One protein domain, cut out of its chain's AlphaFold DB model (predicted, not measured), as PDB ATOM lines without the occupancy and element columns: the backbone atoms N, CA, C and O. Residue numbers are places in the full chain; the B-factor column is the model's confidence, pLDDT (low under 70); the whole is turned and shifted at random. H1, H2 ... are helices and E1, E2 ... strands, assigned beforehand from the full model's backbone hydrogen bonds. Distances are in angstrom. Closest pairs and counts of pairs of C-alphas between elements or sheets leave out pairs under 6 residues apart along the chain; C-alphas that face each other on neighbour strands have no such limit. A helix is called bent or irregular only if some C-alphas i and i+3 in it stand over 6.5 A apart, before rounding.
ATOM      1  N   VAL A   6     180.999 111.326 118.616       88.06
ATOM      2  CA  VAL A   6     181.858 110.141 118.551       88.06
ATOM      3  C   VAL A   6     183.292 110.527 118.224       88.06
ATOM      4  O   VAL A   6     183.559 111.173 117.219       88.06
ATOM      5  N   TYR A   7     184.229 110.087 119.051       88.19
ATOM      6  CA  TYR A   7     185.657 110.322 118.887       88.19
ATOM      7  C   TYR A   7     186.355 108.992 118.653       88.19
ATOM      8  O   TYR A   7     186.450 108.158 119.555       88.19
ATOM      9  N   VAL A   8     186.836 108.780 117.435       88.69
ATOM     10  CA  VAL A   8     187.545 107.552 117.067       88.69
ATOM     11  C   VAL A   8     188.941 107.562 117.671       88.69
ATOM     12  O   VAL A   8     189.564 108.619 117.788       88.69
ATOM     13  N   PHE A   9     189.457 106.397 118.041       86.06
ATOM     14  CA  PHE A   9     190.824 106.251 118.499       86.06
ATOM     15  C   PHE A   9     191.472 104.938 118.080       86.06
ATOM     16  O   PHE A   9     190.807 103.937 117.821       86.06
ATOM     17  N   ASP A  10     192.800 104.949 118.097       82.38
ATOM     18  CA  ASP A  10     193.640 103.768 117.946       82.38
ATOM     19  C   ASP A  10     194.501 103.583 119.200       82.38
ATOM     20  O   ASP A  10     195.162 104.516 119.662       82.38
ATOM     21  N   LEU A  11     194.477 102.383 119.783       76.69
ATOM     22  CA  LEU A  11     195.297 102.026 120.940       76.69
ATOM     23  C   LEU A  11     196.698 101.512 120.566       76.69
ATOM     24  O   LEU A  11     197.510 101.333 121.473       76.69
ATOM     25  N   GLY A  12     197.003 101.316 119.277       66.44
ATOM     26  CA  GLY A  12     198.348 100.972 118.800       66.44
ATOM     27  C   GLY A  12     198.668  99.470 118.817       66.44
ATOM     28  O   GLY A  12     199.817  99.096 119.048       66.44
ATOM     29  N   LEU A  13     197.669  98.598 118.644       65.31
ATOM     30  CA  LEU A  13     197.765  97.175 119.010       65.31
ATOM     31  C   LEU A  13     198.120  96.230 117.866       65.31
ATOM     32  O   LEU A  13     197.695  96.446 116.738       65.31
ATOM     33  N   GLY A  14     198.789  95.117 118.188       55.09
ATOM     34  CA  GLY A  14     198.813  93.926 117.330       55.09
ATOM     35  C   GLY A  14     197.484  93.146 117.392       55.09
ATOM     36  O   GLY A  14     196.858  93.121 118.456       55.09
ATOM     37  N   PRO A  15     197.040  92.510 116.292       52.00
ATOM     38  CA  PRO A  15     195.804  91.729 116.260       52.00
ATOM     39  C   PRO A  15     195.773  90.583 117.278       52.00
ATOM     40  O   PRO A  15     196.792  89.965 117.577       52.00
ATOM     41  N   GLY A  16     194.570  90.264 117.770       52.91
ATOM     42  CA  GLY A  16     194.300  89.022 118.508       52.91
ATOM     43  C   GLY A  16     194.477  89.100 120.025       52.91
ATOM     44  O   GLY A  16     194.402  88.079 120.710       52.91
ATOM     45  N   VAL A  17     194.687  90.285 120.598       59.06
ATOM     46  CA  VAL A  17     194.819  90.392 122.052       59.06
ATOM     47  C   VAL A  17     193.442  90.373 122.720       59.06
ATOM     48  O   VAL A  17     192.716  91.364 122.765       59.06
ATOM     49  N   LEU A  18     193.126  89.227 123.315       62.28
ATOM     50  CA  LEU A  18     191.855  88.979 123.984       62.28
ATOM     51  C   LEU A  18     191.713  89.759 125.305       62.28
ATOM     52  O   LEU A  18     192.642  89.892 126.119       62.28
ATOM     53  N   ALA A  19     190.495  90.242 125.546       70.69
ATOM     54  CA  ALA A  19     190.081  90.843 126.807       70.69
ATOM     55  C   ALA A  19     189.796  89.765 127.858       70.69
ATOM     56  O   ALA A  19     188.650  89.364 128.068       70.69
ATOM     57  N   SER A  20     190.848  89.298 128.534       77.31
ATOM     58  CA  SER A  20     190.706  88.324 129.619       77.31
ATOM     59  C   SER A  20     189.835  88.851 130.767       77.31
ATOM     60  O   SER A  20     189.739  90.059 131.010       77.31
ATOM     61  N   THR A  21     189.244  87.939 131.540       82.06
ATOM     62  CA  THR A  21     188.421  88.263 132.719       82.06
ATOM     63  C   THR A  21     189.159  89.167 133.714       82.06
ATOM     64  O   THR A  21     188.569  90.080 134.288       82.06
ATOM     65  N   SER A  22     190.474  88.977 133.873       85.06
ATOM     66  CA  SER A  22     191.327  89.836 134.708       85.06
ATOM     67  C   SER A  22     191.369  91.285 134.202       85.06
ATOM     68  O   SER A  22     191.198  92.223 134.984       85.06
ATOM     69  N   LYS A  23     191.514  91.490 132.886       84.38
ATOM     70  CA  LYS A  23     191.507  92.829 132.273       84.38
ATOM     71  C   LYS A  23     190.144  93.507 132.427       84.38
ATOM     72  O   LYS A  23     190.092  94.670 132.823       84.38
ATOM     73  N   LYS A  24     189.045  92.766 132.238       85.25
ATOM     74  CA  LYS A  24     187.680  93.271 132.486       85.25
ATOM     75  C   LYS A  24     187.489  93.705 133.949       85.25
ATOM     76  O   LYS A  24     186.969  94.787 134.202       85.25
ATOM     77  N   LYS A  25     187.995  92.938 134.925       88.88
ATOM     78  CA  LYS A  25     187.991  93.338 136.349       88.88
ATOM     79  C   LYS A  25     188.800  94.615 136.606       88.88
ATOM     80  O   LYS A  25     188.351  95.479 137.357       88.88
ATOM     81  N   LYS A  26     189.969  94.769 135.976       89.31
ATOM     82  CA  LYS A  26     190.777  95.999 136.072       89.31
ATOM     83  C   LYS A  26     190.074  97.213 135.445       89.31
ATOM     84  O   LYS A  26     190.181  98.302 136.000       89.31
ATOM     85  N   MET A  27     189.337  97.024 134.346       89.12
ATOM     86  CA  MET A  27     188.490  98.064 133.743       89.12
ATOM     87  C   MET A  27     187.413  98.539 134.727       89.12
ATOM     88  O   MET A  27     187.324  99.738 134.987       89.12
ATOM     89  N   MET A  28     186.702  97.612 135.376       90.56
ATOM     90  CA  MET A  28     185.699  97.944 136.402       90.56
ATOM     91  C   MET A  28     186.293  98.719 137.578       90.56
ATOM     92  O   MET A  28     185.744  99.738 137.980       90.56
ATOM     93  N   ARG A  29     187.471  98.321 138.077       91.31
ATOM     94  CA  ARG A  29     188.190  99.077 139.125       91.31
ATOM     95  C   ARG A  29     188.624 100.478 138.681       91.31
ATOM     96  O   ARG A  29     188.871 101.339 139.516       91.31
ATOM     97  N   ALA A  30     188.749 100.714 137.378       88.38
ATOM     98  CA  ALA A  30     189.010 102.034 136.814       88.38
ATOM     99  C   ALA A  30     187.725 102.845 136.552       88.38
ATOM    100  O   ALA A  30     187.805 103.934 135.981       88.38
ATOM    101  N   GLY A  31     186.562 102.335 136.969       91.00
ATOM    102  CA  GLY A  31     185.252 102.963 136.804       91.00
ATOM    103  C   GLY A  31     184.601 102.710 135.444       91.00
ATOM    104  O   GLY A  31     183.675 103.433 135.092       91.00
ATOM    105  N   TRP A  32     185.105 101.755 134.654       91.81
ATOM    106  CA  TRP A  32     184.504 101.341 133.381       91.81
ATOM    107  C   TRP A  32     183.671 100.078 133.576       91.81
ATOM    108  O   TRP A  32     184.214  98.999 133.815       91.81
ATOM    109  N   HIS A  33     182.358 100.196 133.438       91.44
ATOM    110  CA  HIS A  33     181.425  99.095 133.649       91.44
ATOM    111  C   HIS A  33     180.976  98.520 132.306       91.44
ATOM    112  O   HIS A  33     180.708  99.297 131.396       91.44
ATOM    113  N   PRO A  34     180.908  97.188 132.137       89.12
ATOM    114  CA  PRO A  34     180.354  96.600 130.922       89.12
ATOM    115  C   PRO A  34     178.943  97.132 130.657       89.12
ATOM    116  O   PRO A  34     178.118  97.167 131.575       89.12
ATOM    117  N   CYS A  35     178.664  97.538 129.421       86.19
ATOM    118  CA  CYS A  35     177.318  97.966 129.054       86.19
ATOM    119  C   CYS A  35     176.353  96.772 129.153       86.19
ATOM    120  O   CYS A  35     176.651  95.693 128.643       86.19
ATOM    121  N   LYS A  36     175.208  96.956 129.824       72.06
ATOM    122  CA  LYS A  36     174.170  95.912 129.955       72.06
ATOM    123  C   LYS A  36     173.403  95.699 128.650       72.06
ATOM    124  O   LYS A  36     173.005  94.580 128.352       72.06
ATOM    125  N   SER A  37     173.229  96.770 127.887       69.12
ATOM    126  CA  SER A  37     172.707  96.770 126.527       69.12
ATOM    127  C   SER A  37     173.777  97.336 125.600       69.12
ATOM    128  O   SER A  37     174.407  98.354 125.900       69.12
ATOM    129  N   ILE A  38     174.024  96.644 124.491       68.12
ATOM    130  CA  ILE A  38     174.860  97.174 123.416       68.12
ATOM    131  C   ILE A  38     174.021  98.261 122.732       68.12
ATOM    132  O   ILE A  38     172.864  97.982 122.407       68.12
ATOM    133  N   PRO A  39     174.537  99.488 122.546       62.22
ATOM    134  CA  PRO A  39     173.830 100.499 121.765       62.22
ATOM    135  C   PRO A  39     173.498  99.928 120.382       62.22
ATOM    136  O   PRO A  39     174.307  99.176 119.848       62.22
ATOM    137  N   GLU A  40     172.340 100.264 119.810       59.62
ATOM    138  CA  GLU A  40     171.864  99.786 118.497       59.62
ATOM    139  C   GLU A  40     172.763 100.268 117.333       59.62
ATOM    140  O   GLU A  40     172.372 101.063 116.484       59.62
ATOM    141  N   LEU A  41     174.014  99.817 117.304       63.16
ATOM    142  CA  LEU A  41     175.066 100.190 116.361       63.16
ATOM    143  C   LEU A  41     175.531  98.945 115.594       63.16
ATOM    144  O   LEU A  41     176.718  98.616 115.554       63.16
ATOM    145  N   GLY A  42     174.550  98.249 115.010       67.75
ATOM    146  CA  GLY A  42     174.729  97.285 113.923       67.75
ATOM    147  C   GLY A  42     175.883  96.297 114.109       67.75
ATOM    148  O   GLY A  42     175.904  95.483 115.033       67.75
ATOM    149  N   SER A  43     176.851  96.361 113.196       69.81
ATOM    150  CA  SER A  43     177.966  95.408 113.073       69.81
ATOM    151  C   SER A  43     178.977  95.422 114.233       69.81
ATOM    152  O   SER A  43     179.839  94.545 114.310       69.81
ATOM    153  N   PHE A  44     178.886  96.386 115.156       82.12
ATOM    154  CA  PHE A  44     179.829  96.545 116.270       82.12
ATOM    155  C   PHE A  44     179.465  95.713 117.511       82.12
ATOM    156  O   PHE A  44     180.122  95.822 118.548       82.12
ATOM    157  N   ALA A  45     178.449  94.850 117.427       76.69
ATOM    158  CA  ALA A  45     178.017  93.991 118.532       76.69
ATOM    159  C   ALA A  45     179.121  93.054 119.059       76.69
ATOM    160  O   ALA A  45     179.148  92.722 120.241       76.69
ATOM    161  N   SER A  46     180.064  92.660 118.200       79.62
ATOM    162  CA  SER A  46     181.212  91.821 118.568       79.62
ATOM    163  C   SER A  46     182.325  92.574 119.312       79.62
ATOM    164  O   SER A  46     183.275  91.953 119.792       79.62
ATOM    165  N   CYS A  47     182.227  93.903 119.418       86.69
ATOM    166  CA  CYS A  47     183.194  94.733 120.126       86.69
ATOM    167  C   CYS A  47     182.954  94.726 121.643       86.69
ATOM    168  O   CYS A  47     181.917  94.308 122.156       86.69
ATOM    169  N   LEU A  48     183.942  95.209 122.390       87.56
ATOM    170  CA  LEU A  48     183.847  95.399 123.829       87.56
ATOM    171  C   LEU A  48     183.239  96.761 124.136       87.56
ATOM    172  O   LEU A  48     183.774  97.785 123.715       87.56
ATOM    173  N   TRP A  49     182.185  96.754 124.942       90.00
ATOM    174  CA  TRP A  49     181.450  97.951 125.326       90.00
ATOM    175  C   TRP A  49     181.571  98.209 126.821       90.00
ATOM    176  O   TRP A  49     181.248  97.342 127.641       90.00
ATOM    177  N   PHE A  50     182.022  99.409 127.180       91.12
ATOM    178  CA  PHE A  50     182.046  99.868 128.564       91.12
ATOM    179  C   PHE A  50     181.486 101.281 128.685       91.12
ATOM    180  O   PHE A  50     181.723 102.120 127.823       91.12
ATOM    181  N   SER A  51     180.826 101.574 129.797       90.81
ATOM    182  CA  SER A  51     180.345 102.905 130.147       90.81
ATOM    183  C   SER A  51     180.981 103.414 131.438       90.81
ATOM    184  O   SER A  51     181.432 102.651 132.300       90.81
ATOM    185  N   SER A  52     181.072 104.734 131.555       89.31
ATOM    186  CA  SER A  52     181.517 105.430 132.756       89.31
ATOM    187  C   SER A  52     180.930 106.837 132.776       89.31
ATOM    188  O   SER A  52     181.396 107.718 132.050       89.31
ATOM    189  N   GLY A  53     179.890 107.048 133.586       85.56
ATOM    190  CA  GLY A  53     179.117 108.292 133.562       85.56
ATOM    191  C   GLY A  53     178.529 108.544 132.169       85.56
ATOM    192  O   GLY A  53     177.922 107.648 131.593       85.56
ATOM    193  N   ILE A  54     178.784 109.733 131.616       83.69
ATOM    194  CA  ILE A  54     178.306 110.190 130.293       83.69
ATOM    195  C   ILE A  54     179.146 109.690 129.101       83.69
ATOM    196  O   ILE A  54     179.028 110.204 127.987       83.69
ATOM    197  N   MET A  55     180.084 108.772 129.344       86.94
ATOM    198  CA  MET A  55     181.005 108.266 128.330       86.94
ATOM    199  C   MET A  55     180.780 106.781 128.094       86.94
ATOM    200  O   MET A  55     180.832 105.984 129.031       86.94
ATOM    201  N   THR A  56     180.655 106.409 126.827       89.94
ATOM    202  CA  THR A  56     180.610 105.016 126.382       89.94
ATOM    203  C   THR A  56     181.778 104.765 125.450       89.94
ATOM    204  O   THR A  56     182.046 105.554 124.552       89.94
ATOM    205  N   VAL A  57     182.506 103.677 125.663       90.12
ATOM    206  CA  VAL A  57     183.637 103.284 124.830       90.12
ATOM    207  C   VAL A  57     183.349 101.945 124.167       90.12
ATOM    208  O   VAL A  57     182.940 100.989 124.830       90.12
ATOM    209  N   CYS A  58     183.585 101.897 122.861       89.88
ATOM    210  CA  CYS A  58     183.575 100.693 122.046       89.88
ATOM    211  C   CYS A  58     185.010 100.385 121.620       89.88
ATOM    212  O   CYS A  58     185.728 101.292 121.197       89.88
ATOM    213  N   ILE A  59     185.453  99.138 121.780       87.81
ATOM    214  CA  ILE A  59     186.813  98.708 121.431       87.81
ATOM    215  C   ILE A  59     186.744  97.367 120.722       87.81
ATOM    216  O   ILE A  59     186.193  96.402 121.255       87.81
ATOM    217  N   ASP A  60     187.340  97.288 119.546       84.44
ATOM    218  CA  ASP A  60     187.402  96.062 118.777       84.44
ATOM    219  C   ASP A  60     188.631  95.195 119.146       84.44
ATOM    220  O   ASP A  60     189.519  95.619 119.898       84.44
ATOM    221  N   PRO A  61     188.728  93.962 118.619       77.44
ATOM    222  CA  PRO A  61     189.876  93.084 118.868       77.44
ATOM    223  C   PRO A  61     191.210  93.574 118.277       77.44
ATOM    224  O   PRO A  61     192.262  93.037 118.633       77.44
ATOM    225  N   SER A  62     191.179  94.542 117.358       75.44
ATOM    226  CA  SER A  62     192.366  95.123 116.721       75.44
ATOM    227  C   SER A  62     192.895  96.363 117.447       75.44
ATOM    228  O   SER A  62     193.990  96.830 117.140       75.44
ATOM    229  N   GLY A  63     192.156  96.867 118.441       78.62
ATOM    230  CA  GLY A  63     192.514  98.047 119.222       78.62
ATOM    231  C   GLY A  63     191.999  99.364 118.709       78.62
ATOM    232  O   GLY A  63     192.291 100.397 119.317       78.62
ATOM    233  N   LEU A  64     191.247  99.321 117.621       83.38
ATOM    234  CA  LEU A  64     190.458 100.447 117.189       83.38
ATOM    235  C   LEU A  64     189.260 100.561 118.108       83.38
ATOM    236  O   LEU A  64     188.719  99.583 118.630       83.38
ATOM    237  N   GLY A  65     188.844 101.787 118.325       88.19
ATOM    238  CA  GLY A  65     187.681 102.039 119.129       88.19
ATOM    239  C   GLY A  65     187.146 103.420 118.886       88.19
ATOM    240  O   GLY A  65     187.709 104.225 118.145       88.19
ATOM    241  N   PHE A  66     186.039 103.699 119.539       89.94
ATOM    242  CA  PHE A  66     185.514 105.040 119.599       89.94
ATOM    243  C   PHE A  66     184.918 105.314 120.968       89.94
ATOM    244  O   PHE A  66     184.462 104.416 121.681       89.94
ATOM    245  N   LEU A  67     184.978 106.581 121.347       89.88
ATOM    246  CA  LEU A  67     184.374 107.124 122.542       89.88
ATOM    247  C   LEU A  67     183.141 107.909 122.120       89.88
ATOM    248  O   LEU A  67     183.249 108.878 121.378       89.88
ATOM    249  N   GLN A  68     181.986 107.501 122.612       88.94
ATOM    250  CA  GLN A  68     180.744 108.235 122.491       88.94
ATOM    251  C   GLN A  68     180.527 109.062 123.758       88.94
ATOM    252  O   GLN A  68     180.675 108.558 124.876       88.94
ATOM    253  N   SER A  69     180.166 110.326 123.577       86.44
ATOM    254  CA  SER A  69     179.733 111.208 124.654       86.44
ATOM    255  C   SER A  69     178.422 111.894 124.287       86.44
ATOM    256  O   SER A  69     178.148 112.153 123.114       86.44
ATOM    257  N   GLU A  70     177.606 112.184 125.296       81.75
ATOM    258  CA  GLU A  70     176.351 112.930 125.136       81.75
ATOM    259  C   GLU A  70     176.585 114.387 124.708       81.75
ATOM    260  O   GLU A  70     175.755 114.971 124.016       81.75
ATOM    261  N   TYR A  71     177.744 114.951 125.060       81.50
ATOM    262  CA  TYR A  71     178.113 116.340 124.801       81.50
ATOM    263  C   TYR A  71     179.459 116.421 124.067       81.50
ATOM    264  O   TYR A  71     180.283 115.509 124.193       81.50
ATOM    265  N   PRO A  72     179.721 117.499 123.302       81.50
ATOM    266  CA  PRO A  72     181.009 117.663 122.654       81.50
ATOM    267  C   PRO A  72     182.074 117.902 123.722       81.50
ATOM    268  O   PRO A  72     181.923 118.760 124.594       81.50
ATOM    269  N   LEU A  73     183.168 117.153 123.635       80.88
ATOM    270  CA  LEU A  73     184.312 117.307 124.520       80.88
ATOM    271  C   LEU A  73     185.051 118.608 124.172       80.88
ATOM    272  O   LEU A  73     185.564 118.756 123.064       80.88
ATOM    273  N   ARG A  74     185.108 119.539 125.127       80.88
ATOM    274  CA  ARG A  74     185.888 120.790 125.078       80.88
ATOM    275  C   ARG A  74     187.164 120.655 125.910       80.88
ATOM    276  O   ARG A  74     187.101 120.035 126.969       80.88
ATOM    277  N   ASP A  75     188.278 121.212 125.439       77.88
ATOM    278  CA  ASP A  75     189.605 121.335 126.077       77.88
ATOM    279  C   ASP A  75     189.876 120.406 127.279       77.88
ATOM    280  O   ASP A  75     190.392 119.300 127.105       77.88
ATOM    281  N   GLU A  76     189.482 120.797 128.495       79.62
ATOM    282  CA  GLU A  76     189.713 120.014 129.721       79.62
ATOM    283  C   GLU A  76     189.044 118.627 129.704       79.62
ATOM    284  O   GLU A  76     189.633 117.621 130.116       79.62
ATOM    285  N   THR A  77     187.813 118.541 129.192       80.19
ATOM    286  CA  THR A  77     187.081 117.272 129.048       80.19
ATOM    287  C   THR A  77     187.683 116.393 127.954       80.19
ATOM    288  O   THR A  77     187.699 115.168 128.103       80.19
ATOM    289  N   MET A  78     188.254 116.998 126.905       83.38
ATOM    290  CA  MET A  78     189.017 116.278 125.887       83.38
ATOM    291  C   MET A  78     190.286 115.691 126.503       83.38
ATOM    292  O   MET A  78     190.537 114.492 126.382       83.38
ATOM    293  N   GLU A  79     191.061 116.481 127.243       82.44
ATOM    294  CA  GLU A  79     192.267 115.988 127.906       82.44
ATOM    295  C   GLU A  79     191.944 114.885 128.927       82.44
ATOM    296  O   GLU A  79     192.635 113.861 129.011       82.44
ATOM    297  N   TYR A  80     190.858 115.042 129.685       84.44
ATOM    298  CA  TYR A  80     190.358 114.009 130.586       84.44
ATOM    299  C   TYR A  80     189.995 112.716 129.839       84.44
ATOM    300  O   TYR A  80     190.472 111.639 130.214       84.44
ATOM    301  N   ALA A  81     189.234 112.804 128.744       81.88
ATOM    302  CA  ALA A  81     188.893 111.662 127.901       81.88
ATOM    303  C   ALA A  81     190.147 110.973 127.340       81.88
ATOM    304  O   ALA A  81     190.286 109.748 127.429       81.88
ATOM    305  N   GLN A  82     191.130 111.748 126.875       81.62
ATOM    306  CA  GLN A  82     192.414 111.218 126.426       81.62
ATOM    307  C   GLN A  82     193.154 110.480 127.545       81.62
ATOM    308  O   GLN A  82     193.636 109.364 127.338       81.62
ATOM    309  N   ARG A  83     193.229 111.048 128.756       82.94
ATOM    310  CA  ARG A  83     193.837 110.383 129.925       82.94
ATOM    311  C   ARG A  83     193.126 109.074 130.271       82.94
ATOM    312  O   ARG A  83     193.790 108.086 130.607       82.94
ATOM    313  N   ARG A  84     191.798 109.036 130.148       85.06
ATOM    314  CA  ARG A  84     190.972 107.846 130.391       85.06
ATOM    315  C   ARG A  84     191.224 106.759 129.344       85.06
ATOM    316  O   ARG A  84     191.544 105.639 129.735       85.06
ATOM    317  N   ILE A  85     191.214 107.083 128.051       82.62
ATOM    318  CA  ILE A  85     191.535 106.144 126.954       82.62
ATOM    319  C   ILE A  85     192.979 105.628 127.081       82.62
ATOM    320  O   ILE A  85     193.241 104.428 126.993       82.62
ATOM    321  N   ARG A  86     193.930 106.505 127.429       79.50
ATOM    322  CA  ARG A  86     195.315 106.124 127.764       79.50
ATOM    323  C   ARG A  86     195.386 105.106 128.903       79.50
ATOM    324  O   ARG A  86     196.270 104.248 128.917       79.50
ATOM    325  N   ARG A  87     194.502 105.206 129.899       83.69
ATOM    326  CA  ARG A  87     194.415 104.239 131.002       83.69
ATOM    327  C   ARG A  87     193.837 102.902 130.535       83.69
ATOM    328  O   ARG A  87     194.357 101.881 130.970       83.69
ATOM    329  N   ILE A  88     192.854 102.901 129.631       82.75
ATOM    330  CA  ILE A  88     192.327 101.677 129.001       82.75
ATOM    331  C   ILE A  88     193.455 100.920 128.293       82.75
ATOM    332  O   ILE A  88     193.683  99.752 128.601       82.75
ATOM    333  N   GLY A  89     194.224 101.606 127.436       77.75
ATOM    334  CA  GLY A  89     195.370 101.003 126.745       77.75
ATOM    335  C   GLY A  89     196.358 100.327 127.709       77.75
ATOM    336  O   GLY A  89     196.770  99.191 127.488       77.75
ATOM    337  N   ARG A  90     196.655 100.973 128.848       78.31
ATOM    338  CA  ARG A  90     197.507 100.390 129.903       78.31
ATOM    339  C   ARG A  90     196.875  99.172 130.582       78.31
ATOM    340  O   ARG A  90     197.539  98.156 130.752       78.31
ATOM    341  N   ILE A  91     195.608  99.263 130.995       79.94
ATOM    342  CA  ILE A  91     194.897  98.197 131.730       79.94
ATOM    343  C   ILE A  91     194.834  96.911 130.927       79.94
ATOM    344  O   ILE A  91     195.034  95.815 131.455       79.94
ATOM    345  N   MET A  92     194.560  97.059 129.640       74.25
ATOM    346  CA  MET A  92     194.430  95.938 128.734       74.25
ATOM    347  C   MET A  92     195.787  95.284 128.435       74.25
ATOM    348  O   MET A  92     195.848  94.319 127.673       74.25
ATOM    349  N   ASN A  93     196.856  95.747 129.105       63.25
ATOM    350  CA  ASN A  93     198.233  95.269 129.020       63.25
ATOM    351  C   ASN A  93     198.715  95.190 127.574       63.25
ATOM    352  O   ASN A  93     199.543  94.363 127.205       63.25
ATOM    353  N   TRP A  94     198.136  96.058 126.758       58.09
ATOM    354  CA  TRP A  94     198.334  96.112 125.330       58.09
ATOM    355  C   TRP A  94     199.713  96.672 124.967       58.09
ATOM    356  O   TRP A  94     200.212  96.417 123.880       58.09
ATOM    357  N   ASP A  95     200.363  97.321 125.937       42.25
ATOM    358  CA  ASP A  95     201.759  97.760 125.896       42.25
ATOM    359  C   ASP A  95     202.773  96.609 126.164       42.25
ATOM    360  O   ASP A  95     203.972  96.789 125.952       42.25
ATOM    361  N   CYS A  96     202.343  95.435 126.663       39.94
ATOM    362  CA  CYS A  96     203.253  94.466 127.307       39.94
ATOM    363  C   CYS A  96     203.692  93.279 126.451       39.94
ATOM    364  O   CYS A  96     204.742  92.716 126.740       39.94
ATOM    365  N   THR A  97     202.957  92.897 125.405       43.53
ATOM    366  CA  THR A  97     203.373  91.751 124.573       43.53
ATOM    367  C   THR A  97     204.645  92.044 123.777       43.53
ATOM    368  O   THR A  97     205.258  91.129 123.247       43.53
ATOM    369  N   TYR A  98     205.054  93.315 123.704       42.00
ATOM    370  CA  TYR A  98     206.157  93.727 122.852       42.00
ATOM    371  C   TYR A  98     207.083  94.813 123.443       42.00
ATOM    372  O   TYR A  98     208.013  95.234 122.773       42.00
ATOM    373  N   GLY A  99     206.891  95.285 124.682       38.25
ATOM    374  CA  GLY A  99     207.813  96.255 125.309       38.25
ATOM    375  C   GLY A  99     207.899  97.629 124.619       38.25
ATOM    376  O   GLY A  99     208.841  98.387 124.852       38.25
ATOM    377  N   TYR A 100     206.932  97.986 123.769       43.06
ATOM    378  CA  TYR A 100     207.027  99.165 122.907       43.06
ATOM    379  C   TYR A 100     206.126 100.304 123.393       43.06
ATOM    380  O   TYR A 100     204.965 100.431 123.016       43.06
ATOM    381  N   ARG A 101     206.697 101.197 124.210       39.22
ATOM    382  CA  ARG A 101     206.137 102.533 124.463       39.22
ATOM    383  C   ARG A 101     206.206 103.351 123.162       39.22
ATOM    384  O   ARG A 101     207.307 103.593 122.682       39.22
ATOM    385  N   ARG A 102     205.070 103.893 122.698       40.81
ATOM    386  CA  ARG A 102     204.922 104.963 121.669       40.81
ATOM    387  C   ARG A 102     204.688 104.533 120.209       40.81
ATOM    388  O   ARG A 102     205.358 105.026 119.306       40.81
ATOM    389  N   ILE A 103     203.643 103.754 119.951       42.47
ATOM    390  CA  ILE A 103     202.880 103.917 118.701       42.47
ATOM    391  C   ILE A 103     201.528 104.505 119.122       42.47
ATOM    392  O   ILE A 103     200.991 104.166 120.171       42.47
ATOM    393  N   ILE A 104     201.125 105.579 118.465       46.44
ATOM    394  CA  ILE A 104     200.377 106.688 119.060       46.44
ATOM    395  C   ILE A 104     198.953 106.282 119.469       46.44
ATOM    396  O   ILE A 104     198.220 105.690 118.693       46.44
ATOM    397  N   ARG A 105     198.531 106.730 120.658       52.88
ATOM    398  CA  ARG A 105     197.119 106.807 121.059       52.88
ATOM    399  C   ARG A 105     196.486 108.009 120.365       52.88
ATOM    400  O   ARG A 105     196.412 109.082 120.971       52.88
ATOM    401  N   ARG A 106     196.169 107.892 119.074       62.47
ATOM    402  CA  ARG A 106     195.488 108.975 118.356       62.47
ATOM    403  C   ARG A 106     194.030 108.909 118.744       62.47
ATOM    404  O   ARG A 106     193.413 107.867 118.605       62.47
ATOM    405  N   ILE A 107     193.521 110.008 119.273       64.00
ATOM    406  CA  ILE A 107     192.092 110.235 119.435       64.00
ATOM    407  C   ILE A 107     191.788 111.345 118.448       64.00
ATOM    408  O   ILE A 107     192.472 112.372 118.465       64.00
ATOM    409  N   ALA A 108     190.840 111.107 117.547       65.94
ATOM    410  CA  ALA A 108     190.341 112.145 116.666       65.94
ATOM    411  C   ALA A 108     189.905 113.327 117.541       65.94
ATOM    412  O   ALA A 108     189.154 113.143 118.493       65.94
ATOM    413  N   LEU A 109     190.439 114.517 117.271       69.88
ATOM    414  CA  LEU A 109     190.102 115.718 118.044       69.88
ATOM    415  C   LEU A 109     188.717 116.246 117.666       69.88
ATOM    416  O   LEU A 109     188.038 116.856 118.486       69.88
ATOM    417  N   SER A 110     188.292 115.958 116.437       77.12
ATOM    418  CA  SER A 110     186.978 116.312 115.927       77.12
ATOM    419  C   SER A 110     186.009 115.146 116.112       77.12
ATOM    420  O   SER A 110     186.358 114.011 115.763       77.12
ATOM    421  N   PRO A 111     184.800 115.403 116.634       83.50
ATOM    422  CA  PRO A 111     183.770 114.386 116.691       83.50
ATOM    423  C   PRO A 111     183.262 114.065 115.285       83.50
ATOM    424  O   PRO A 111     183.211 114.932 114.411       83.50
ATOM    425  N   VAL A 112     182.828 112.827 115.097       85.56
ATOM    426  CA  VAL A 112     182.088 112.383 113.917       85.56
ATOM    427  C   VAL A 112     180.656 112.024 114.301       85.56
ATOM    428  O   VAL A 112     180.389 111.733 115.475       85.56
ATOM    429  N   PRO A 113     179.713 112.058 113.343       84.31
ATOM    430  CA  PRO A 113     178.354 111.613 113.597       84.31
ATOM    431  C   PRO A 113     178.320 110.167 114.103       84.31
ATOM    432  O   PRO A 113     179.097 109.316 113.671       84.31
ATOM    433  N   SER A 114     177.371 109.875 114.994       82.56
ATOM    434  CA  SER A 114     177.127 108.528 115.524       82.56
ATOM    435  C   SER A 114     176.417 107.622 114.504       82.56
ATOM    436  O   SER A 114     175.351 107.072 114.785       82.56
ATOM    437  N   ARG A 115     176.991 107.481 113.304       84.44
ATOM    438  CA  ARG A 115     176.550 106.558 112.250       84.44
ATOM    439  C   ARG A 115     177.678 105.587 111.926       84.44
ATOM    440  O   ARG A 115     178.844 105.971 111.886       84.44
ATOM    441  N   GLU A 116     177.324 104.334 111.655       85.31
ATOM    442  CA  GLU A 116     178.295 103.264 111.383       85.31
ATOM    443  C   GLU A 116     179.262 103.626 110.237       85.31
ATOM    444  O   GLU A 116     180.473 103.449 110.370       85.31
ATOM    445  N   SER A 117     178.745 104.196 109.143       84.88
ATOM    446  CA  SER A 117     179.538 104.623 107.982       84.88
ATOM    447  C   SER A 117     180.562 105.709 108.321       84.88
ATOM    448  O   SER A 117     181.709 105.621 107.887       84.88
ATOM    449  N   ASP A 118     180.169 106.698 109.126       87.06
ATOM    450  CA  ASP A 118     181.014 107.840 109.485       87.06
ATOM    451  C   ASP A 118     182.136 107.418 110.441       87.06
ATOM    452  O   ASP A 118     183.294 107.805 110.270       87.06
ATOM    453  N   ILE A 119     181.818 106.543 111.400       86.56
ATOM    454  CA  ILE A 119     182.802 105.947 112.312       86.56
ATOM    455  C   ILE A 119     183.830 105.133 111.518       86.56
ATOM    456  O   ILE A 119     185.034 105.316 111.707       86.56
ATOM    457  N   ARG A 120     183.380 104.286 110.579       86.56
ATOM    458  CA  ARG A 120     184.278 103.515 109.702       86.56
ATOM    459  C   ARG A 120     185.165 104.418 108.852       86.56
ATOM    460  O   ARG A 120     186.370 104.188 108.773       86.56
ATOM    461  N   ALA A 121     184.595 105.452 108.233       84.06
ATOM    462  CA  ALA A 121     185.346 106.404 107.419       84.06
ATOM    463  C   ALA A 121     186.432 107.118 108.242       84.06
ATOM    464  O   ALA A 121     187.571 107.239 107.794       84.06
ATOM    465  N   ALA A 122     186.116 107.512 109.476       86.31
ATOM    466  CA  ALA A 122     187.063 108.152 110.380       86.31
ATOM    467  C   ALA A 122     188.178 107.206 110.859       86.31
ATOM    468  O   ALA A 122     189.344 107.609 110.878       86.31
ATOM    469  N   CYS A 123     187.865 105.939 111.165       84.00
ATOM    470  CA  CYS A 123     188.875 104.901 111.410       84.00
ATOM    471  C   CYS A 123     189.832 104.773 110.213       84.00
ATOM    472  O   CYS A 123     191.054 104.817 110.376       84.00
ATOM    473  N   ARG A 124     189.282 104.663 108.996       81.44
ATOM    474  CA  ARG A 124     190.061 104.530 107.753       81.44
ATOM    475  C   ARG A 124     190.953 105.746 107.510       81.44
ATOM    476  O   ARG A 124     192.129 105.576 107.201       81.44
ATOM    477  N   ALA A 125     190.431 106.957 107.694       80.31
ATOM    478  CA  ALA A 125     191.193 108.194 107.537       80.31
ATOM    479  C   ALA A 125     192.364 108.283 108.529       80.31
ATOM    480  O   ALA A 125     193.473 108.655 108.147       80.31
ATOM    481  N   MET A 126     192.144 107.886 109.788       80.38
ATOM    482  CA  MET A 126     193.191 107.873 110.811       80.38
ATOM    483  C   MET A 126     194.345 106.932 110.444       80.38
ATOM    484  O   MET A 126     195.509 107.319 110.558       80.38
ATOM    485  N   ILE A 127     194.019 105.724 109.979       77.19
ATOM    486  CA  ILE A 127     195.004 104.718 109.567       77.19
ATOM    487  C   ILE A 127     195.726 105.169 108.297       77.19
ATOM    488  O   ILE A 127     196.948 105.075 108.227       77.19
ATOM    489  N   LYS A 128     194.999 105.720 107.317       76.62
ATOM    490  CA  LYS A 128     195.581 106.258 106.080       76.62
ATOM    491  C   LYS A 128     196.634 107.328 106.379       76.62
ATOM    492  O   LYS A 128     197.751 107.223 105.887       76.62
ATOM    493  N   ALA A 129     196.322 108.281 107.257       76.31
ATOM    494  CA  ALA A 129     197.265 109.324 107.663       76.31
ATOM    495  C   ALA A 129     198.502 108.771 108.404       76.31
ATOM    496  O   ALA A 129     199.581 109.366 108.355       76.31
ATOM    497  N   GLU A 130     198.375 107.651 109.125       74.12
ATOM    498  CA  GLU A 130     199.526 106.966 109.729       74.12
ATOM    499  C   GLU A 130     200.401 106.297 108.661       74.12
ATOM    500  O   GLU A 130     201.620 106.487 108.669       74.12
ATOM    501  N   CYS A 131     199.784 105.566 107.730       72.88
ATOM    502  CA  CYS A 131     200.466 104.939 106.602       72.88
ATOM    503  C   CYS A 131     201.227 105.977 105.767       72.88
ATOM    504  O   CYS A 131     202.424 105.826 105.564       72.88
ATOM    505  N   GLU A 132     200.587 107.079 105.373       73.25
ATOM    506  CA  GLU A 132     201.228 108.163 104.613       73.25
ATOM    507  C   GLU A 132     202.419 108.773 105.366       73.25
ATOM    508  O   GLU A 132     203.494 108.959 104.795       73.25
ATOM    509  N   SER A 133     202.279 109.012 106.676       72.56
ATOM    510  CA  SER A 133     203.385 109.509 107.501       72.56
ATOM    511  C   SER A 133     204.561 108.532 107.557       72.56
ATOM    512  O   SER A 133     205.707 108.972 107.655       72.56
ATOM    513  N   MET A 134     204.301 107.225 107.543       69.19
ATOM    514  CA  MET A 134     205.350 106.207 107.538       69.19
ATOM    515  C   MET A 134     205.992 106.054 106.165       69.19
ATOM    516  O   MET A 134     207.218 105.978 106.098       69.19
ATOM    517  N   THR A 135     205.200 106.088 105.093       68.62
ATOM    518  CA  THR A 135     205.706 106.145 103.719       68.62
ATOM    519  C   THR A 135     206.636 107.336 103.554       68.62
ATOM    520  O   THR A 135     207.722 107.180 103.019       68.62
ATOM    521  N   GLU A 136     206.297 108.508 104.088       70.12
ATOM    522  CA  GLU A 136     207.160 109.688 103.993       70.12
ATOM    523  C   GLU A 136     208.496 109.528 104.746       70.12
ATOM    524  O   GLU A 136     209.544 109.975 104.276       70.12
ATOM    525  N   ILE A 137     208.496 108.850 105.901       67.56
ATOM    526  CA  ILE A 137     209.732 108.517 106.634       67.56
ATOM    527  C   ILE A 137     210.604 107.567 105.805       67.56
ATOM    528  O   ILE A 137     211.809 107.791 105.678       67.56
ATOM    529  N   VAL A 138     209.980 106.548 105.209       64.56
ATOM    530  CA  VAL A 138     210.622 105.589 104.301       64.56
ATOM    531  C   VAL A 138     211.172 106.292 103.056       64.56
ATOM    532  O   VAL A 138     212.308 106.046 102.650       64.56
ATOM    533  N   ARG A 139     210.408 107.228 102.478       66.44
ATOM    534  CA  ARG A 139     210.800 108.004 101.296       66.44
ATOM    535  C   ARG A 139     212.055 108.826 101.536       66.44
ATOM    536  O   ARG A 139     212.901 108.894 100.651       66.44
ATOM    537  N   LYS A 140     212.201 109.380 102.739       69.75
ATOM    538  CA  LYS A 140     213.350 110.194 103.160       69.75
ATOM    539  C   LYS A 140     214.623 109.399 103.461       69.75
ATOM    540  O   LYS A 140     215.609 110.013 103.860       69.75
ATOM    541  N   GLY A 141     214.617 108.070 103.325       59.41
ATOM    542  CA  GLY A 141     215.810 107.236 103.516       59.41
ATOM    543  C   GLY A 141     216.355 107.222 104.949       59.41
ATOM    544  O   GLY A 141     217.473 106.773 105.180       59.41
ATOM    545  N   ARG A 142     215.587 107.704 105.934       59.56
ATOM    546  CA  ARG A 142     215.984 107.710 107.351       59.56
ATOM    547  C   ARG A 142     215.704 106.339 107.971       59.56
ATOM    548  O   ARG A 142     214.812 106.207 108.806       59.56
ATOM    549  N   PHE A 143     216.428 105.320 107.515       60.75
ATOM    550  CA  PHE A 143     216.301 103.949 108.001       60.75
ATOM    551  C   PHE A 143     217.311 103.667 109.113       60.75
ATOM    552  O   PHE A 143     218.505 103.525 108.875       60.75
ATOM    553  N   ASP A 144     216.807 103.567 110.340       61.06
ATOM    554  CA  ASP A 144     217.493 102.905 111.447       61.06
ATOM    555  C   ASP A 144     216.826 101.545 111.745       61.06
ATOM    556  O   ASP A 144     215.692 101.278 111.329       61.06
ATOM    557  N   PHE A 145     217.486 100.688 112.532       59.50
ATOM    558  CA  PHE A 145     216.908  99.420 113.016       59.50
ATOM    559  C   PHE A 145     215.549  99.601 113.721       59.50
ATOM    560  O   PHE A 145     214.719  98.690 113.776       59.50
ATOM    561  N   ARG A 146     215.284 100.786 114.283       63.19
ATOM    562  CA  ARG A 146     213.995 101.087 114.915       63.19
ATOM    563  C   ARG A 146     212.897 101.278 113.869       63.19
ATOM    564  O   ARG A 146     211.763 100.867 114.119       63.19
ATOM    565  N   THR A 147     213.211 101.859 112.717       64.56
ATOM    566  CA  THR A 147     212.291 102.117 111.602       64.56
ATOM    567  C   THR A 147     211.872 100.821 110.911       64.56
ATOM    568  O   THR A 147     210.672 100.619 110.724       64.56
ATOM    569  N   SER A 148     212.795  99.885 110.668       63.31
ATOM    570  CA  SER A 148     212.457  98.552 110.136       63.31
ATOM    571  C   SER A 148     211.517  97.783 111.075       63.31
ATOM    572  O   SER A 148     210.446  97.330 110.673       63.31
ATOM    573  N   SER A 149     211.824  97.768 112.376       65.56
ATOM    574  CA  SER A 149     210.950  97.184 113.399       65.56
ATOM    575  C   SER A 149     209.559  97.847 113.435       65.56
ATOM    576  O   SER A 149     208.545  97.178 113.645       65.56
ATOM    577  N   ARG A 150     209.456  99.171 113.219       67.06
ATOM    578  CA  ARG A 150     208.162  99.885 113.130       67.06
ATOM    579  C   ARG A 150     207.353  99.466 111.901       67.06
ATOM    580  O   ARG A 150     206.145  99.286 112.042       67.06
ATOM    581  N   LEU A 151     207.994  99.269 110.751       68.88
ATOM    582  CA  LEU A 151     207.335  98.834 109.514       68.88
ATOM    583  C   LEU A 151     206.798  97.406 109.625       68.88
ATOM    584  O   LEU A 151     205.614  97.187 109.367       68.88
ATOM    585  N   CYS A 152     207.602  96.457 110.120       68.69
ATOM    586  CA  CYS A 152     207.142  95.084 110.365       68.69
ATOM    587  C   CYS A 152     205.937  95.049 111.320       68.69
ATOM    588  O   CYS A 152     204.981  94.302 111.101       68.69
ATOM    589  N   ARG A 153     205.947  95.899 112.358       69.31
ATOM    590  CA  ARG A 153     204.811  96.038 113.281       69.31
ATOM    591  C   ARG A 153     203.569  96.555 112.573       69.31
ATOM    592  O   ARG A 153     202.528  95.913 112.688       69.31
ATOM    593  N   GLN A 154     203.659  97.650 111.814       70.62
ATOM    594  CA  GLN A 154     202.487  98.132 111.078       70.62
ATOM    595  C   GLN A 154     201.972  97.123 110.070       70.62
ATOM    596  O   GLN A 154     200.764  96.967 109.936       70.62
ATOM    597  N   ARG A 155     202.858  96.363 109.429       71.69
ATOM    598  CA  ARG A 155     202.452  95.296 108.521       71.69
ATOM    599  C   ARG A 155     201.582  94.250 109.207       71.69
ATOM    600  O   ARG A 155     200.525  93.887 108.690       71.69
ATOM    601  N   HIS A 156     201.985  93.799 110.390       71.44
ATOM    602  CA  HIS A 156     201.191  92.859 111.174       71.44
ATOM    603  C   HIS A 156     199.844  93.464 111.615       71.44
ATOM    604  O   HIS A 156     198.814  92.794 111.549       71.44
ATOM    605  N   ARG A 157     199.825  94.753 111.983       73.12
ATOM    606  CA  ARG A 157     198.607  95.481 112.382       73.12
ATOM    607  C   ARG A 157     197.614  95.664 111.235       73.12
ATOM    608  O   ARG A 157     196.447  95.323 111.388       73.12
ATOM    609  N   LEU A 158     198.087  96.099 110.068       73.44
ATOM    610  CA  LEU A 158     197.272  96.271 108.862       73.44
ATOM    611  C   LEU A 158     196.644  94.952 108.395       73.44
ATOM    612  O   LEU A 158     195.494  94.938 107.965       73.44
ATOM    613  N   ARG A 159     197.360  93.825 108.533       72.69
ATOM    614  CA  ARG A 159     196.779  92.489 108.303       72.69
ATOM    615  C   ARG A 159     195.654  92.186 109.296       72.69
ATOM    616  O   ARG A 159     194.625  91.648 108.903       72.69
ATOM    617  N   GLY A 160     195.839  92.564 110.559       71.88
ATOM    618  CA  GLY A 160     194.843  92.433 111.622       71.88
ATOM    619  C   GLY A 160     193.566  93.240 111.400       71.88
ATOM    620  O   GLY A 160     192.471  92.755 111.670       71.88
ATOM    621  N   PHE A 161     193.699  94.447 110.855       76.19
ATOM    622  CA  PHE A 161     192.584  95.346 110.554       76.19
ATOM    623  C   PHE A 161     191.586  94.795 109.537       76.19
ATOM    624  O   PHE A 161     190.420  95.170 109.584       76.19
ATOM    625  N   ARG A 162     191.983  93.835 108.693       72.00
ATOM    626  CA  ARG A 162     191.046  93.108 107.821       72.00
ATOM    627  C   ARG A 162     189.930  92.401 108.606       72.00
ATOM    628  O   ARG A 162     188.851  92.181 108.071       72.00
ATOM    629  N   LEU A 163     190.199  92.034 109.858       75.69
ATOM    630  CA  LEU A 163     189.250  91.360 110.747       75.69
ATOM    631  C   LEU A 163     188.509  92.341 111.670       75.69
ATOM    632  O   LEU A 163     187.717  91.911 112.504       75.69
ATOM    633  N   SER A 164     188.778  93.646 111.551       79.81
ATOM    634  CA  SER A 164     188.167  94.683 112.380       79.81
ATOM    635  C   SER A 164     186.713  94.948 111.958       79.81
ATOM    636  O   SER A 164     186.473  95.384 110.825       79.81
ATOM    637  N   PRO A 165     185.736  94.811 112.876       81.12
ATOM    638  CA  PRO A 165     184.362  95.265 112.648       81.12
ATOM    639  C   PRO A 165     184.265  96.774 112.351       81.12
ATOM    640  O   PRO A 165     183.363  97.211 111.636       81.12
ATOM    641  N   LEU A 166     185.214  97.570 112.866       83.00
ATOM    642  CA  LEU A 166     185.268  99.032 112.732       83.00
ATOM    643  C   LEU A 166     185.845  99.518 111.395       83.00
ATOM    644  O   LEU A 166     185.818 100.718 111.129       83.00
ATOM    645  N   ILE A 167     186.362  98.621 110.553       79.31
ATOM    646  CA  ILE A 167     186.843  98.943 109.198       79.31
ATOM    647  C   ILE A 167     185.977  98.255 108.143       79.31
ATOM    648  O   ILE A 167     185.683  98.862 107.109       79.31
ATOM    649  N   GLY A 168     185.524  97.029 108.423       69.31
ATOM    650  CA  GLY A 168     184.787  96.197 107.477       69.31
ATOM    651  C   GLY A 168     185.699  95.481 106.475       69.31
ATOM    652  O   GLY A 168     186.868  95.824 106.312       69.31
ATOM    653  N   ALA A 169     185.150  94.473 105.797       60.38
ATOM    654  CA  ALA A 169     185.888  93.570 104.909       60.38
ATOM    655  C   ALA A 169     186.243  94.159 103.525       60.38
ATOM    656  O   ALA A 169     186.746  93.422 102.678       60.38
ATOM    657  N   GLU A 170     185.970  95.446 103.273       56.97
ATOM    658  CA  GLU A 170     186.205  96.068 101.964       56.97
ATOM    659  C   GLU A 170     187.668  95.967 101.509       56.97
ATOM    660  O   GLU A 170     188.615  96.048 102.296       56.97
ATOM    661  N   GLU A 171     187.816  95.801 100.197       50.91
ATOM    662  CA  GLU A 171     189.014  95.354  99.503       50.91
ATOM    663  C   GLU A 171     190.217  96.301  99.698       50.91
ATOM    664  O   GLU A 171     190.325  97.391  99.149       50.91
TER     665      GLU A 171
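What this domain is: This is residues 6 to 171 of the 249 residues of an uncharacterized protein of Bifidobacterium longum subsp. longum (UniProt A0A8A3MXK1). A small four-stranded sheet lies between two helices, H3 on one face and the longer H4 on the other, three layers in all. H4 runs on beyond the sheet, and H5 folds back loosely beside it; the turn at residues 139 to 146 sticks out, while H1 and H2 only graze the sheet. The printed part has 166 residues with five named helices and four named strands, in the order E1 H1 H2 E2 E3 E4 H3 H4 H5. The sheet's order is E1, E4, E3, E2, all antiparallel, and the class is mixed, helices and strands. The whole is compact, with a radius of gyration of the C-alphas of 15.9 A and spans of 49 by 34 by 32 A.

How they stand to each other: Start at E1, residues 6 to 10, an edge strand antiparallel to E4, residues 64 to 69; N 7 and O 67 are 2.8 A apart, within hydrogen-bond range. H1, residues 21 to 29, only grazes the sheet, as does the irregular H2, residues 42 to 46, where C-alphas 43 and 46 are 7.3 A apart. E2, residues 48 to 52, E3, residues 55 to 59, and E4 make a meander, each strand the antiparallel neighbour of the one before; look for N 50 and O 57 at 3.0 A, and N 68 and O 56 at 2.7 A. H3, residues 75 to 91, lies over E4 and E3 at a height over the sheet of 10.0 A. With residues 88 to 91 alone H3 touches H1, at a shallow tilt of 30 degrees, opposite ways; the closest C-alphas are those of Lys 23 and Ile 91, 6.4 A apart. On the opposite face H4, residues 116 to 139, lies over E1 at a height over the sheet of 9.5 A; the closest C-alphas of E1 and H4 are those of Val 8 and Cys 123, 6.4 A apart. H5, residues 145 to 161, is not on the sheet; it is close to H4 but not clearly touching, with C-alphas 134 and 151 the closest at 7.9 A. In H1, H3, H4 and H5 every O i to N i+4 pair is within hydrogen-bond range; in H2 0 of 1 is, and 0 of 2 O i to N i+3 pairs.

Where its parts are: Find C-alpha 6 at (181.858, 110.141, 118.551), where E1 begins its 13.4 A. H1 spans 12.6 A, H2 9.7 A, E2 13.6 A, E3 13.1 A, E4 16.9 A and H3 24.4 A. From C-alpha 116 at (178.295, 103.264, 111.383), H4 runs 34.4 A. H5 covers 24.8 A, ending at C-alpha 161, (192.584, 95.346, 110.554).

The domain as a whole: The C-alphas farthest apart are those of Lys 36 and Gly 141, at 50.6 A. The printed part has no cut; the links H1 to H2 and H3 to H4 are long. Mean pLDDT of the printed part is 74.8, with 54 residues under 70, among them 93 to 109 and 137 to 153.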